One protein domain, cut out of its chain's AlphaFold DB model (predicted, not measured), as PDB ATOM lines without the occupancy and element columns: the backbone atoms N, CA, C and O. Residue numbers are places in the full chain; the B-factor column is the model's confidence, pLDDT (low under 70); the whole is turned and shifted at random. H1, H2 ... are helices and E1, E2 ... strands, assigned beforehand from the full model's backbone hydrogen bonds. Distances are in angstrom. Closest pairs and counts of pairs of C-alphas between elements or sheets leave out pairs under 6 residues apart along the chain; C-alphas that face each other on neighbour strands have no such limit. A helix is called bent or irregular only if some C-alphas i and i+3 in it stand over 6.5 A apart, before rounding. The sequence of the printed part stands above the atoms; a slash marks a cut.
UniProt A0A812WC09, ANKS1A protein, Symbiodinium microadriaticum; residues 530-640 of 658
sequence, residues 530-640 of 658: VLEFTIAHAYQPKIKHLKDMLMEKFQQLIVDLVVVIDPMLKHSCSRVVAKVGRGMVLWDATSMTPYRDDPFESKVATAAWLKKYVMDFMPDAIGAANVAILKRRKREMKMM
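This is residues 530 to 640 of the 658 residues of the protein "ANKS1A protein" of Symbiodinium microadriaticum (UniProt A0A812WC09). A four-stranded sheet has helix H1 running along one face, and H4 leads away from this body as a long arm whose residues 630 to 640 stick out. H3 is not on the sheet; its residues 603 to 607 come near H1 at residues 542 to 546, and from there it runs on at a steep tilt of 52 degrees to H1, toward the start of H4. The printed part has 111 residues, with the order E1, H1, E2, E3, E4, H2, H3, H4; the mixed sheet runs E2, E1, E3, E4, and the class is mixed, helices and strands. The whole is only just loose, close to compact, with a radius of gyration of the C-alphas of 15.9 A and spans of 53 by 26 by 24 A.

E1, residues 530 to 535, begins at C-alpha 530 (102.244, 146.774, 87.641). H1, residues 537 to 553, is 25.7 A long and irregular: C-alphas 538 and 541 are 7.2 A apart. E2 is residues 559 to 565, 19.5 A long, E3 573 to 578, E4 584 to 588 and H2 589 to 592. H3, residues 603 to 617, is 21.1 A long. H4, residues 619 to 640, is 31.9 A long and ends at C-alpha 640 (116.908, 115.244, 96.576).

E1 and E2 are parallel, with N 531 and O 560 at 2.8 A; E1, H1 and E2 form a strand-helix-strand unit, two parallel neighbour strands with a helix between, and its crossover is right-handed. E1 and E3 are antiparallel, with N 532 and O 577 at 2.8 A. E3 and E4 form a hairpin, with N 584 and O 578 at 2.8 A. H1 is on the sheet at a height of 8.4 A, making two layers, helix on one face of a sheet. H2 only grazes the sheet. H1 and H3 only just touch, with 3 pairs of C-alphas within 8 A, the closest those of Leu 546 and Ala 607 at 7.1 A. H3 and H4 are close but not clearly touching, about perpendicular at 78 degrees, the closest C-alphas being those of Met 615 and Ile 622 at 7.5 A. Every O i to N i+4 pair is within hydrogen-bond range in H3 and H4, and 10 of 13 in H1; H2 is too short for such a pair.

The C-alphas of Pro 594 and Met 640, the two farthest apart, are 56.2 A apart. The printed part has no cut and no long link. The pLDDT is under 70 in residues 553 to 557 and 619 to 627.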
ATOM      1  N   VAL A 530     101.482 145.680  87.035       88.06
ATOM      2  CA  VAL A 530     102.244 146.774  87.641       88.06
ATOM      3  C   VAL A 530     101.313 147.629  88.497       88.06
ATOM      4  O   VAL A 530     100.391 148.263  87.981       88.06
ATOM      5  N   LEU A 531     101.577 147.668  89.800       90.88
ATOM      6  CA  LEU A 531     100.938 148.564  90.757       90.88
ATOM      7  C   LEU A 531     101.830 149.790  90.968       90.88
ATOM      8  O   LEU A 531     102.973 149.671  91.410       90.88
ATOM      9  N   GLU A 532     101.316 150.971  90.655       94.25
ATOM     10  CA  GLU A 532     101.991 152.246  90.875       94.25
ATOM     11  C   GLU A 532     101.454 152.925  92.134       94.25
ATOM     12  O   GLU A 532     100.249 153.139  92.260       94.25
ATOM     13  N   PHE A 533     102.357 153.260  93.055       95.19
ATOM     14  CA  PHE A 533     102.057 153.949  94.309       95.19
ATOM     15  C   PHE A 533     102.626 155.370  94.265       95.19
ATOM     16  O   PHE A 533     103.847 155.536  94.191       95.19
ATOM     17  N   THR A 534     101.763 156.381  94.370       96.56
ATOM     18  CA  THR A 534     102.167 157.782  94.557       96.56
ATOM     19  C   THR A 534     102.283 158.070  96.051       96.56
ATOM     20  O   THR A 534     101.304 157.927  96.793       96.56
ATOM     21  N   ILE A 535     103.485 158.420  96.516       96.19
ATOM     22  CA  ILE A 535     103.805 158.504  97.948       96.19
ATOM     23  C   ILE A 535     104.711 159.681  98.308       96.19
ATOM     24  O   ILE A 535     105.501 160.159  97.496       96.19
ATOM     25  N   ALA A 536     104.671 160.066  99.581       95.75
ATOM     26  CA  ALA A 536     105.703 160.888 100.198       95.75
ATOM     27  C   ALA A 536     107.073 160.192 100.211       95.75
ATOM     28  O   ALA A 536     107.161 158.986 100.464       95.75
ATOM     29  N   HIS A 537     108.160 160.962 100.091       94.44
ATOM     30  CA  HIS A 537     109.533 160.448 100.208       94.44
ATOM     31  C   HIS A 537     109.754 159.647 101.511       94.44
ATOM     32  O   HIS A 537     110.263 158.527 101.488       94.44
ATOM     33  N   ALA A 538     109.271 160.161 102.650       92.31
ATOM     34  CA  ALA A 538     109.378 159.491 103.951       92.31
ATOM     35  C   ALA A 538     108.567 158.179 104.062       92.31
ATOM     36  O   ALA A 538     108.775 157.403 104.994       92.31
ATOM     37  N   TYR A 539     107.647 157.910 103.131       91.88
ATOM     38  CA  TYR A 539     106.824 156.696 103.101       91.88
ATOM     39  C   TYR A 539     107.502 155.545 102.322       91.88
ATOM     40  O   TYR A 539     107.099 154.385 102.444       91.88
ATOM     41  N   GLN A 540     108.579 155.819 101.574       91.00
ATOM     42  CA  GLN A 540     109.302 154.825 100.766       91.00
ATOM     43  C   GLN A 540     109.731 153.555 101.545       91.00
ATOM     44  O   GLN A 540     109.556 152.460 101.002       91.00
ATOM     45  N   PRO A 541     110.190 153.614 102.818       91.25
ATOM     46  CA  PRO A 541     110.516 152.409 103.590       91.25
ATOM     47  C   PRO A 541     109.302 151.512 103.889       91.25
ATOM     48  O   PRO A 541     109.444 150.287 103.925       91.25
ATOM     49  N   LYS A 542     108.099 152.090 104.061       89.19
ATOM     50  CA  LYS A 542     106.852 151.317 104.218       89.19
ATOM     51  C   LYS A 542     106.526 150.560 102.923       89.19
ATOM     52  O   LYS A 542     106.222 149.371 102.993       89.19
ATOM     53  N   ILE A 543     106.645 151.206 101.757       89.31
ATOM     54  CA  ILE A 543     106.384 150.559 100.456       89.31
ATOM     55  C   ILE A 543     107.452 149.533 100.084       89.31
ATOM     56  O   ILE A 543     107.093 148.500  99.528       89.31
ATOM     57  N   LYS A 544     108.731 149.730 100.434       89.12
ATOM     58  CA  LYS A 544     109.748 148.683 100.232       89.12
ATOM     59  C   LYS A 544     109.360 147.395 100.969       89.12
ATOM     60  O   LYS A 544     109.275 146.344 100.349       89.12
ATOM     61  N   HIS A 545     109.010 147.503 102.249       87.44
ATOM     62  CA  HIS A 545     108.555 146.365 103.048       87.44
ATOM     63  C   HIS A 545     107.239 145.746 102.535       87.44
ATOM     64  O   HIS A 545     107.081 144.527 102.577       87.44
ATOM     65  N   LEU A 546     106.309 146.559 102.015       85.81
ATOM     66  CA  LEU A 546     105.110 146.057 101.335       85.81
ATOM     67  C   LEU A 546     105.475 145.289 100.055       85.81
ATOM     68  O   LEU A 546     104.925 144.215  99.830       85.81
ATOM     69  N   LYS A 547     106.421 145.797  99.251       86.31
ATOM     70  CA  LYS A 547     106.946 145.102  98.069       86.31
ATOM     71  C   LYS A 547     107.540 143.759  98.477       86.31
ATOM     72  O   LYS A 547     107.098 142.752  97.948       86.31
ATOM     73  N   ASP A 548     108.441 143.727  99.458       85.31
ATOM     74  CA  ASP A 548     109.074 142.494  99.947       85.31
ATOM     75  C   ASP A 548     108.024 141.436 100.369       85.31
ATOM     76  O   ASP A 548     108.077 140.295  99.908       85.31
ATOM     77  N   MET A 549     107.003 141.838 101.142       82.00
ATOM     78  CA  MET A 549     105.884 140.977 101.575       82.00
ATOM     79  C   MET A 549     104.984 140.498 100.419       82.00
ATOM     80  O   MET A 549     104.360 139.435 100.499       82.00
ATOM     81  N   LEU A 550     104.876 141.282  99.343       76.94
ATOM     82  CA  LEU A 550     104.175 140.868  98.130       76.94
ATOM     83  C   LEU A 550     105.034 139.914  97.305       76.94
ATOM     84  O   LEU A 550     104.495 138.896  96.891       76.94
ATOM     85  N   MET A 551     106.340 140.165  97.135       76.25
ATOM     86  CA  MET A 551     107.240 139.277  96.379       76.25
ATOM     87  C   MET A 551     107.328 137.874  97.003       76.25
ATOM     88  O   MET A 551     107.510 136.889  96.285       76.25
ATOM     89  N   GLU A 552     107.214 137.792  98.333       75.19
ATOM     90  CA  GLU A 552     107.166 136.554  99.120       75.19
ATOM     91  C   GLU A 552     105.969 135.663  98.736       75.19
ATOM     92  O   GLU A 552     106.112 134.449  98.604       75.19
ATOM     93  N   LYS A 553     104.792 136.269  98.525       68.88
ATOM     94  CA  LYS A 553     103.515 135.567  98.292       68.88
ATOM     95  C   LYS A 553     103.192 135.448  96.802       68.88
ATOM     96  O   LYS A 553     102.853 134.378  96.302       68.88
ATOM     97  N   PHE A 554     103.344 136.548  96.078       66.62
ATOM     98  CA  PHE A 554     103.143 136.677  94.644       66.62
ATOM     99  C   PHE A 554     104.511 136.903  93.994       66.62
ATOM    100  O   PHE A 554     105.063 137.999  94.027       66.62
ATOM    101  N   GLN A 555     105.074 135.838  93.418       65.94
ATOM    102  CA  GLN A 555     106.422 135.855  92.843       65.94
ATOM    103  C   GLN A 555     106.624 137.004  91.837       65.94
ATOM    104  O   GLN A 555     105.682 137.437  91.179       65.94
ATOM    105  N   GLN A 556     107.878 137.424  91.631       61.09
ATOM    106  CA  GLN A 556     108.267 138.597  90.817       61.09
ATOM    107  C   GLN A 556     107.779 138.613  89.351       61.09
ATOM    108  O   GLN A 556     107.952 139.605  88.653       61.09
ATOM    109  N   LEU A 557     107.186 137.519  88.875       61.69
ATOM    110  CA  LEU A 557     106.604 137.360  87.539       61.69
ATOM    111  C   LEU A 557     105.120 137.782  87.467       61.69
ATOM    112  O   LEU A 557     104.507 137.646  86.413       61.69
ATOM    113  N   ILE A 558     104.526 138.209  88.588       72.25
ATOM    114  CA  ILE A 558     103.066 138.262  88.796       72.25
ATOM    115  C   ILE A 558     102.600 139.671  89.169       72.25
ATOM    116  O   ILE A 558     101.694 140.214  88.540       72.25
ATOM    117  N   VAL A 559     103.243 140.271  90.171       78.44
ATOM    118  CA  VAL A 559     103.026 141.661  90.589       78.44
ATOM    119  C   VAL A 559     104.370 142.372  90.530       78.44
ATOM    120  O   VAL A 559     105.358 141.848  91.044       78.44
ATOM    121  N   ASP A 560     104.407 143.569  89.952       85.94
ATOM    122  CA  ASP A 560     105.509 144.508  90.170       85.94
ATOM    123  C   ASP A 560     104.984 145.792  90.819       85.94
ATOM    124  O   ASP A 560     103.822 146.164  90.661       85.94
ATOM    125  N   LEU A 561     105.845 146.451  91.590       89.69
ATOM    126  CA  LEU A 561     105.533 147.676  92.315       89.69
ATOM    127  C   LEU A 561     106.450 148.803  91.847       89.69
ATOM    128  O   LEU A 561     107.658 148.773  92.106       89.69
ATOM    129  N   VAL A 562     105.842 149.796  91.203       93.06
ATOM    130  CA  VAL A 562     106.448 151.072  90.812       93.06
ATOM    131  C   VAL A 562     106.103 152.120  91.867       93.06
ATOM    132  O   VAL A 562     105.013 152.117  92.438       93.06
ATOM    133  N   VAL A 563     107.048 153.017  92.144       94.62
ATOM    134  CA  VAL A 563     106.901 154.063  93.159       94.62
ATOM    135  C   VAL A 563     107.137 155.418  92.512       94.62
ATOM    136  O   VAL A 563     108.216 155.665  91.975       94.62
ATOM    137  N   VAL A 564     106.137 156.291  92.599       96.50
ATOM    138  CA  VAL A 564     106.223 157.700  92.210       96.50
ATOM    139  C   VAL A 564     106.324 158.515  93.494       96.50
ATOM    140  O   VAL A 564     105.477 158.400  94.379       96.50
ATOM    141  N   ILE A 565     107.380 159.318  93.618       96.31
ATOM    142  CA  ILE A 565     107.574 160.187  94.780       96.31
ATOM    143  C   ILE A 565     106.967 161.552  94.461       96.31
ATOM    144  O   ILE A 565     107.402 162.219  93.526       96.31
ATOM    145  N   ASP A 566     105.982 161.957  95.255       95.00
ATOM    146  CA  ASP A 566     105.387 163.289  95.213       95.00
ATOM    147  C   ASP A 566     106.041 164.161  96.307       95.00
ATOM    148  O   ASP A 566     105.942 163.819  97.493       95.00
ATOM    149  N   PRO A 567     106.731 165.262  95.949       93.12
ATOM    150  CA  PRO A 567     107.411 166.127  96.914       93.12
ATOM    151  C   PRO A 567     106.451 166.945  97.793       93.12
ATOM    152  O   PRO A 567     106.881 167.473  98.818       93.12
ATOM    153  N   MET A 568     105.166 167.054  97.432       93.56
ATOM    154  CA  MET A 568     104.162 167.777  98.223       93.56
ATOM    155  C   MET A 568     103.628 166.941  99.397       93.56
ATOM    156  O   MET A 568     103.096 167.491 100.365       93.56
ATOM    157  N   LEU A 569     103.778 165.612  99.343       92.38
ATOM    158  CA  LEU A 569     103.314 164.696 100.386       92.38
ATOM    159  C   LEU A 569     104.371 164.524 101.482       92.38
ATOM    160  O   LEU A 569     105.539 164.246 101.214       92.38
ATOM    161  N   LYS A 570     103.943 164.611 102.750       88.00
ATOM    162  CA  LYS A 570     104.848 164.502 103.909       88.00
ATOM    163  C   LYS A 570     105.064 163.063 104.382       88.00
ATOM    164  O   LYS A 570     106.204 162.612 104.451       88.00
ATOM    165  N   HIS A 571     103.987 162.335 104.701       87.81
ATOM    166  CA  HIS A 571     104.065 161.022 105.372       87.81
ATOM    167  C   HIS A 571     102.981 160.007 104.943       87.81
ATOM    168  O   HIS A 571     102.717 159.060 105.681       87.81
ATOM    169  N   SER A 572     102.357 160.179 103.775       91.56
ATOM    170  CA  SER A 572     101.221 159.369 103.298       91.56
ATOM    171  C   SER A 572     101.438 158.786 101.893       91.56
ATOM    172  O   SER A 572     102.378 159.155 101.181       91.56
ATOM    173  N   CYS A 573     100.550 157.871 101.495       93.38
ATOM    174  CA  CYS A 573     100.295 157.525 100.098       93.38
ATOM    175  C   CYS A 573      99.072 158.325  99.627       93.38
ATOM    176  O   CYS A 573      98.072 158.362 100.339       93.38
ATOM    177  N   SER A 574      99.143 158.981  98.467       94.81
ATOM    178  CA  SER A 574      97.985 159.692  97.906       94.81
ATOM    179  C   SER A 574      97.158 158.810  96.982       94.81
ATOM    180  O   SER A 574      95.938 158.929  96.969       94.81
ATOM    181  N   ARG A 575      97.794 157.930  96.201       94.81
ATOM    182  CA  ARG A 575      97.129 157.226  95.100       94.81
ATOM    183  C   ARG A 575      97.777 155.882  94.793       94.81
ATOM    184  O   ARG A 575      99.002 155.760  94.831       94.81
ATOM    185  N   VAL A 576      96.954 154.901  94.422       94.00
ATOM    186  CA  VAL A 576      97.392 153.597  93.907       94.00
ATOM    187  C   VAL A 576      96.673 153.278  92.600       94.00
ATOM    188  O   VAL A 576      95.442 153.295  92.536       94.00
ATOM    189  N   VAL A 577      97.447 152.969  91.558       92.25
ATOM    190  CA  VAL A 577      96.952 152.689  90.204       92.25
ATOM    191  C   VAL A 577      97.485 151.344  89.714       92.25
ATOM    192  O   VAL A 577      98.694 151.148  89.627       92.25
ATOM    193  N   ALA A 578      96.599 150.426  89.327       89.69
ATOM    194  CA  ALA A 578      96.992 149.243  88.565       89.69
ATOM    195  C   ALA A 578      97.111 149.615  87.080       89.69
ATOM    196  O   ALA A 578      96.133 150.061  86.474       89.69
ATOM    197  N   LYS A 579      98.280 149.417  86.461       87.19
ATOM    198  CA  LYS A 579      98.522 149.707  85.032       87.19
ATOM    199  C   LYS A 579      97.965 148.606  84.120       87.19
ATOM    200  O   LYS A 579      98.682 147.990  83.337       87.19
ATOM    201  N   VAL A 580      96.662 148.374  84.246       76.56
ATOM    202  CA  VAL A 580      95.838 147.503  83.399       76.56
ATOM    203  C   VAL A 580      94.858 148.390  82.627       76.56
ATOM    204  O   VAL A 580      94.338 149.361  83.178       76.56
ATOM    205  N   GLY A 581      94.623 148.091  81.347       75.62
ATOM    206  CA  GLY A 581      93.746 148.900  80.494       75.62
ATOM    207  C   GLY A 581      94.217 150.355  80.407       75.62
ATOM    208  O   GLY A 581      95.357 150.612  80.021       75.62
ATOM    209  N   ARG A 582      93.359 151.307  80.796       78.81
ATOM    210  CA  ARG A 582      93.694 152.750  80.847       78.81
ATOM    211  C   ARG A 582      94.473 153.200  82.095       78.81
ATOM    212  O   ARG A 582      94.738 154.389  82.238       78.81
ATOM    213  N   GLY A 583      94.795 152.282  83.007       82.62
ATOM    214  CA  GLY A 583      95.217 152.601  84.371       82.62
ATOM    215  C   GLY A 583      94.003 152.697  85.298       82.62
ATOM    216  O   GLY A 583      93.204 153.628  85.206       82.62
ATOM    217  N   MET A 584      93.853 151.712  86.181       85.69
ATOM    218  CA  MET A 584      92.715 151.585  87.091       85.69
ATOM    219  C   MET A 584      93.081 152.149  88.460       85.69
ATOM    220  O   MET A 584      93.999 151.646  89.109       85.69
ATOM    221  N   VAL A 585      92.374 153.185  88.909       90.38
ATOM    222  CA  VAL A 585      92.570 153.749  90.250       90.38
ATOM    223  C   VAL A 585      91.954 152.798  91.277       90.38
ATOM    224  O   VAL A 585      90.739 152.591  91.289       90.38
ATOM    225  N   LEU A 586      92.809 152.204  92.114       90.75
ATOM    226  CA  LEU A 586      92.414 151.338  93.233       90.75
ATOM    227  C   LEU A 586      92.150 152.164  94.498       90.75
ATOM    228  O   LEU A 586      91.296 151.813  95.307       90.75
ATOM    229  N   TRP A 587      92.907 153.254  94.653       93.25
ATOM    230  CA  TRP A 587      92.782 154.229  95.729       93.25
ATOM    231  C   TRP A 587      93.204 155.614  95.240       93.25
ATOM    232  O   TRP A 587      94.220 155.732  94.552       93.25
ATOM    233  N   ASP A 588      92.476 156.649  95.644       94.00
ATOM    234  CA  ASP A 588      92.915 158.048  95.628       94.00
ATOM    235  C   ASP A 588      92.382 158.699  96.911       94.00
ATOM    236  O   ASP A 588      91.177 158.709  97.150       94.00
ATOM    237  N   ALA A 589      93.266 159.205  97.769       93.06
ATOM    238  CA  ALA A 589      92.890 159.808  99.049       93.06
ATOM    239  C   ALA A 589      92.009 161.057  98.857       93.06
ATOM    240  O   ALA A 589      91.170 161.367  99.702       93.06
ATOM    241  N   THR A 590      92.157 161.747  97.721       91.00
ATOM    242  CA  THR A 590      91.370 162.939  97.379       91.00
ATOM    243  C   THR A 590      89.910 162.594  97.100       91.00
ATOM    244  O   THR A 590      89.034 163.384  97.445       91.00
ATOM    245  N   SER A 591      89.640 161.435  96.479       87.31
ATOM    246  CA  SER A 591      88.267 160.954  96.300       87.31
ATOM    247  C   SER A 591      87.772 160.219  97.542       87.31
ATOM    248  O   SER A 591      86.705 160.558  98.036       87.31
ATOM    249  N   MET A 592      88.537 159.261  98.079       89.25
ATOM    250  CA  MET A 592      88.002 158.224  98.974       89.25
ATOM    251  C   MET A 592      87.992 158.560 100.467       89.25
ATOM    252  O   MET A 592      87.069 158.126 101.155       89.25
ATOM    253  N   THR A 593      88.958 159.321 100.991       88.81
ATOM    254  CA  THR A 593      89.063 159.589 102.443       88.81
ATOM    255  C   THR A 593      87.806 160.229 103.077       88.81
ATOM    256  O   THR A 593      87.524 159.927 104.233       88.81
ATOM    257  N   PRO A 594      86.982 161.040 102.375       89.75
ATOM    258  CA  PRO A 594      85.696 161.511 102.904       89.75
ATOM    259  C   PRO A 594      84.620 160.431 103.142       89.75
ATOM    260  O   PRO A 594      83.591 160.752 103.737       89.75
ATOM    261  N   TYR A 595      84.795 159.194 102.655       88.62
ATOM    262  CA  TYR A 595      83.794 158.118 102.778       88.62
ATOM    263  C   TYR A 595      84.353 156.695 102.990       88.62
ATOM    264  O   TYR A 595      83.563 155.757 103.122       88.62
ATOM    265  N   ARG A 596      85.678 156.502 103.034       89.69
ATOM    266  CA  ARG A 596      86.361 155.222 103.313       89.69
ATOM    267  C   ARG A 596      87.630 155.460 104.140       89.69
ATOM    268  O   ARG A 596      88.369 156.402 103.865       89.69
ATOM    269  N   ASP A 597      87.895 154.568 105.093       91.50
ATOM    270  CA  ASP A 597      89.099 154.584 105.939       91.50
ATOM    271  C   ASP A 597      90.385 154.452 105.101       91.50
ATOM    272  O   ASP A 597      90.400 153.717 104.109       91.50
ATOM    273  N   ASP A 598      91.475 155.122 105.498       90.94
ATOM    274  CA  ASP A 598      92.753 155.073 104.775       90.94
ATOM    275  C   ASP A 598      93.490 153.733 105.015       90.94
ATOM    276  O   ASP A 598      93.987 153.475 106.117       90.94
ATOM    277  N   PRO A 599      93.658 152.867 103.993       91.12
ATOM    278  CA  PRO A 599      94.376 151.606 104.154       91.12
ATOM    279  C   PRO A 599      95.891 151.788 104.378       91.12
ATOM    280  O   PRO A 599      96.583 150.799 104.632       91.12
ATOM    281  N   PHE A 600      96.437 153.007 104.291       91.50
ATOM    282  CA  PHE A 600      97.866 153.318 104.440       91.50
ATOM    283  C   PHE A 600      98.280 153.795 105.847       91.50
ATOM    284  O   PHE A 600      99.480 153.967 106.115       91.50
ATOM    285  N   GLU A 601      97.333 153.902 106.786       89.00
ATOM    286  CA  GLU A 601      97.618 154.173 108.203       89.00
ATOM    287  C   GLU A 601      98.610 153.148 108.786       89.00
ATOM    288  O   GLU A 601      99.720 153.492 109.223       89.00
ATOM    289  N   SER A 602      98.242 151.860 108.727       88.88
ATOM    290  CA  SER A 602      99.004 150.751 109.310       88.88
ATOM    291  C   SER A 602      99.429 149.710 108.272       88.88
ATOM    292  O   SER A 602      98.682 149.359 107.362       88.88
ATOM    293  N   LYS A 603     100.627 149.134 108.460       84.31
ATOM    294  CA  LYS A 603     101.164 148.064 107.595       84.31
ATOM    295  C   LYS A 603     100.207 146.873 107.454       84.31
ATOM    296  O   LYS A 603     100.154 146.254 106.394       84.31
ATOM    297  N   VAL A 604      99.485 146.543 108.528       85.00
ATOM    298  CA  VAL A 604      98.548 145.412 108.579       85.00
ATOM    299  C   VAL A 604      97.296 145.721 107.760       85.00
ATOM    300  O   VAL A 604      96.901 144.887 106.947       85.00
ATOM    301  N   ALA A 605      96.733 146.929 107.894       89.12
ATOM    302  CA  ALA A 605      95.624 147.387 107.059       89.12
ATOM    303  C   ALA A 605      96.017 147.396 105.573       89.12
ATOM    304  O   ALA A 605      95.309 146.801 104.763       89.12
ATOM    305  N   THR A 606      97.189 147.944 105.223       88.12
ATOM    306  CA  THR A 606      97.662 147.983 103.827       88.12
ATOM    307  C   THR A 606      97.806 146.582 103.233       88.12
ATOM    308  O   THR A 606      97.373 146.331 102.109       88.12
ATOM    309  N   ALA A 607      98.391 145.650 103.992       82.69
ATOM    310  CA  ALA A 607      98.575 144.269 103.558       82.69
ATOM    311  C   ALA A 607      97.243 143.513 103.418       82.69
ATOM    312  O   ALA A 607      97.071 142.758 102.462       82.69
ATOM    313  N   ALA A 608      96.292 143.722 104.335       84.56
ATOM    314  CA  ALA A 608      94.968 143.105 104.280       84.56
ATOM    315  C   ALA A 608      94.123 143.660 103.120       84.56
ATOM    316  O   ALA A 608      93.557 142.883 102.348       84.56
ATOM    317  N   TRP A 609      94.103 144.987 102.956       89.25
ATOM    318  CA  TRP A 609      93.456 145.695 101.849       89.25
ATOM    319  C   TRP A 609      93.990 145.212 100.499       89.25
ATOM    320  O   TRP A 609      93.219 144.765  99.649       89.25
ATOM    321  N   LEU A 610      95.313 145.199 100.319       84.25
ATOM    322  CA  LEU A 610      95.909 144.804  99.045       84.25
ATOM    323  C   LEU A 610      95.769 143.300  98.774       84.25
ATOM    324  O   LEU A 610      95.488 142.917  97.639       84.25
ATOM    325  N   LYS A 611      95.877 142.442  99.803       79.00
ATOM    326  CA  LYS A 611      95.554 141.010  99.672       79.00
ATOM    327  C   LYS A 611      94.116 140.829  99.185       79.00
ATOM    328  O   LYS A 611      93.903 140.029  98.278       79.00
ATOM    329  N   LYS A 612      93.153 141.570  99.749       83.00
ATOM    330  CA  LYS A 612      91.751 141.525  99.314       83.00
ATOM    331  C   LYS A 612      91.617 141.917  97.840       83.00
ATOM    332  O   LYS A 612      91.097 141.120  97.074       83.00
ATOM    333  N   TYR A 613      92.157 143.062  97.414       81.19
ATOM    334  CA  TYR A 613      92.095 143.474  96.002       81.19
ATOM    335  C   TYR A 613      92.710 142.435  95.047       81.19
ATOM    336  O   TYR A 613      92.120 142.126  94.014       81.19
ATOM    337  N   VAL A 614      93.855 141.838  95.391       76.62
ATOM    338  CA  VAL A 614      94.468 140.782  94.562       76.62
ATOM    339  C   VAL A 614      93.629 139.490  94.565       76.62
ATOM    340  O   VAL A 614      93.559 138.811  93.546       76.62
ATOM    341  N   MET A 615      92.941 139.148  95.659       73.31
ATOM    342  CA  MET A 615      92.060 137.969  95.707       73.31
ATOM    343  C   MET A 615      90.728 138.158  94.976       73.31
ATOM    344  O   MET A 615      90.287 137.227  94.297       73.31
ATOM    345  N   ASP A 616      90.116 139.335  95.103       74.94
ATOM    346  CA  ASP A 616      88.806 139.651  94.531       74.94
ATOM    347  C   ASP A 616      88.896 139.845  93.005       74.94
ATOM    348  O   ASP A 616      88.020 139.388  92.272       74.94
ATOM    349  N   PHE A 617      89.973 140.473  92.512       73.56
ATOM    350  CA  PHE A 617      90.097 140.886  91.107       73.56
ATOM    351  C   PHE A 617      91.143 140.101  90.281       73.56
ATOM    352  O   PHE A 617      91.124 140.206  89.053       73.56
ATOM    353  N   MET A 618      92.033 139.307  90.904       71.44
ATOM    354  CA  MET A 618      93.242 138.731  90.265       71.44
ATOM    355  C   MET A 618      93.422 137.193  90.424       71.44
ATOM    356  O   MET A 618      94.511 136.730  90.777       71.44
ATOM    357  N   PRO A 619      92.418 136.339  90.131       66.44
ATOM    358  CA  PRO A 619      92.549 134.880  90.290       66.44
ATOM    359  C   PRO A 619      93.692 134.263  89.477       66.44
ATOM    360  O   PRO A 619      94.399 133.385  89.978       66.44
ATOM    361  N   ASP A 620      93.910 134.736  88.245       64.25
ATOM    362  CA  ASP A 620      94.944 134.209  87.347       64.25
ATOM    363  C   ASP A 620      96.357 134.430  87.940       64.25
ATOM    364  O   ASP A 620      97.261 133.621  87.714       64.25
ATOM    365  N   ALA A 621      96.539 135.446  88.797       64.38
ATOM    366  CA  ALA A 621      97.771 135.672  89.556       64.38
ATOM    367  C   ALA A 621      97.984 134.671  90.697       64.38
ATOM    368  O   ALA A 621      99.106 134.206  90.903       64.38
ATOM    369  N   ILE A 622      96.921 134.294  91.413       65.81
ATOM    370  CA  ILE A 622      96.974 133.259  92.461       65.81
ATOM    371  C   ILE A 622      97.264 131.896  91.821       65.81
ATOM    372  O   ILE A 622      98.135 131.156  92.288       65.81
ATOM    373  N   GLY A 623      96.610 131.597  90.693       65.62
ATOM    374  CA  GLY A 623      96.906 130.420  89.877       65.62
ATOM    375  C   GLY A 623      98.372 130.377  89.430       65.62
ATOM    376  O   GLY A 623      99.045 129.363  89.633       65.62
ATOM    377  N   ALA A 624      98.895 131.483  88.891       65.25
ATOM    378  CA  ALA A 624     100.291 131.598  88.466       65.25
ATOM    379  C   ALA A 624     101.292 131.455  89.629       65.25
ATOM    380  O   ALA A 624     102.301 130.757  89.480       65.25
ATOM    381  N   ALA A 625     101.008 132.054  90.793       67.19
ATOM    382  CA  ALA A 625     101.851 131.956  91.988       67.19
ATOM    383  C   ALA A 625     101.988 130.499  92.428       67.19
ATOM    384  O   ALA A 625     103.102 129.984  92.560       67.19
ATOM    385  N   ASN A 626     100.859 129.803  92.537       68.25
ATOM    386  CA  ASN A 626     100.830 128.405  92.941       68.25
ATOM    387  C   ASN A 626     101.503 127.497  91.900       68.25
ATOM    388  O   ASN A 626     102.310 126.643  92.267       68.25
ATOM    389  N   VAL A 627     101.286 127.730  90.599       69.31
ATOM    390  CA  VAL A 627     101.995 127.021  89.514       69.31
ATOM    391  C   VAL A 627     103.510 127.164  89.663       69.31
ATOM    392  O   VAL A 627     104.242 126.179  89.528       69.31
ATOM    393  N   ALA A 628     103.999 128.367  89.958       70.00
ATOM    394  CA  ALA A 628     105.425 128.630  90.099       70.00
ATOM    395  C   ALA A 628     106.013 128.048  91.403       70.00
ATOM    396  O   ALA A 628     107.126 127.511  91.380       70.00
ATOM    397  N   ILE A 629     105.259 128.050  92.511       71.81
ATOM    398  CA  ILE A 629     105.619 127.354  93.763       71.81
ATOM    399  C   ILE A 629     105.726 125.839  93.523       71.81
ATOM    400  O   ILE A 629     106.739 125.231  93.874       71.81
ATOM    401  N   LEU A 630     104.750 125.222  92.848       70.56
ATOM    402  CA  LEU A 630     104.797 123.791  92.521       70.56
ATOM    403  C   LEU A 630     105.932 123.452  91.540       70.56
ATOM    404  O   LEU A 630     106.602 122.428  91.704       70.56
ATOM    405  N   LYS A 631     106.214 124.316  90.551       77.00
ATOM    406  CA  LYS A 631     107.392 124.190  89.666       77.00
ATOM    407  C   LYS A 631     108.703 124.213  90.459       77.00
ATOM    408  O   LYS A 631     109.620 123.474  90.092       77.00
ATOM    409  N   ARG A 632     108.790 125.006  91.534       78.88
ATOM    410  CA  ARG A 632     109.941 125.058  92.448       78.88
ATOM    411  C   ARG A 632     110.051 123.790  93.311       78.88
ATOM    412  O   ARG A 632     111.033 123.067  93.130       78.88
ATOM    413  N   ARG A 633     109.019 123.436  94.094       76.81
ATOM    414  CA  ARG A 633     108.978 122.210  94.934       76.81
ATOM    415  C   ARG A 633     109.330 120.942  94.127       76.81
ATOM    416  O   ARG A 633     110.087 120.080  94.571       76.81
ATOM    417  N   LYS A 634     108.864 120.857  92.874       77.75
ATOM    418  CA  LYS A 634     109.168 119.760  91.929       77.75
ATOM    419  C   LYS A 634     110.632 119.709  91.450       77.75
ATOM    420  O   LYS A 634     111.097 118.633  91.070       77.75
ATOM    421  N   ARG A 635     111.356 120.834  91.418       81.44
ATOM    422  CA  ARG A 635     112.808 120.868  91.141       81.44
ATOM    423  C   ARG A 635     113.598 120.423  92.371       81.44
ATOM    424  O   ARG A 635     114.502 119.608  92.229       81.44
ATOM    425  N   GLU A 636     113.205 120.887  93.553       81.38
ATOM    426  CA  GLU A 636     113.850 120.558  94.833       81.38
ATOM    427  C   GLU A 636     113.764 119.045  95.125       81.38
ATOM    428  O   GLU A 636     114.801 118.393  95.253       81.38
ATOM    429  N   MET A 637     112.575 118.428  95.035       78.56
ATOM    430  CA  MET A 637     112.434 116.959  95.139       78.56
ATOM    431  C   MET A 637     113.229 116.177  94.077       78.56
ATOM    432  O   MET A 637     113.702 115.068  94.338       78.56
ATOM    433  N   LYS A 638     113.397 116.725  92.863       81.00
ATOM    434  CA  LYS A 638     114.247 116.104  91.831       81.00
ATOM    435  C   LYS A 638     115.728 116.134  92.212       81.00
ATOM    436  O   LYS A 638     116.427 115.172  91.908       81.00
ATOM    437  N   MET A 639     116.194 117.197  92.865       82.06
ATOM    438  CA  MET A 639     117.569 117.295  93.367       82.06
ATOM    439  C   MET A 639     117.799 116.324  94.530       82.06
ATOM    440  O   MET A 639     118.773 115.578  94.493       82.06
ATOM    441  N   MET A 640     116.860 116.229  95.481       78.44
ATOM    442  CA  MET A 640     116.908 115.244  96.576       78.44
ATOM    443  C   MET A 640     116.996 113.800  96.047       78.44
ATOM    444  O   MET A 640     117.885 113.049  96.444       78.44
TER     445      MET A 640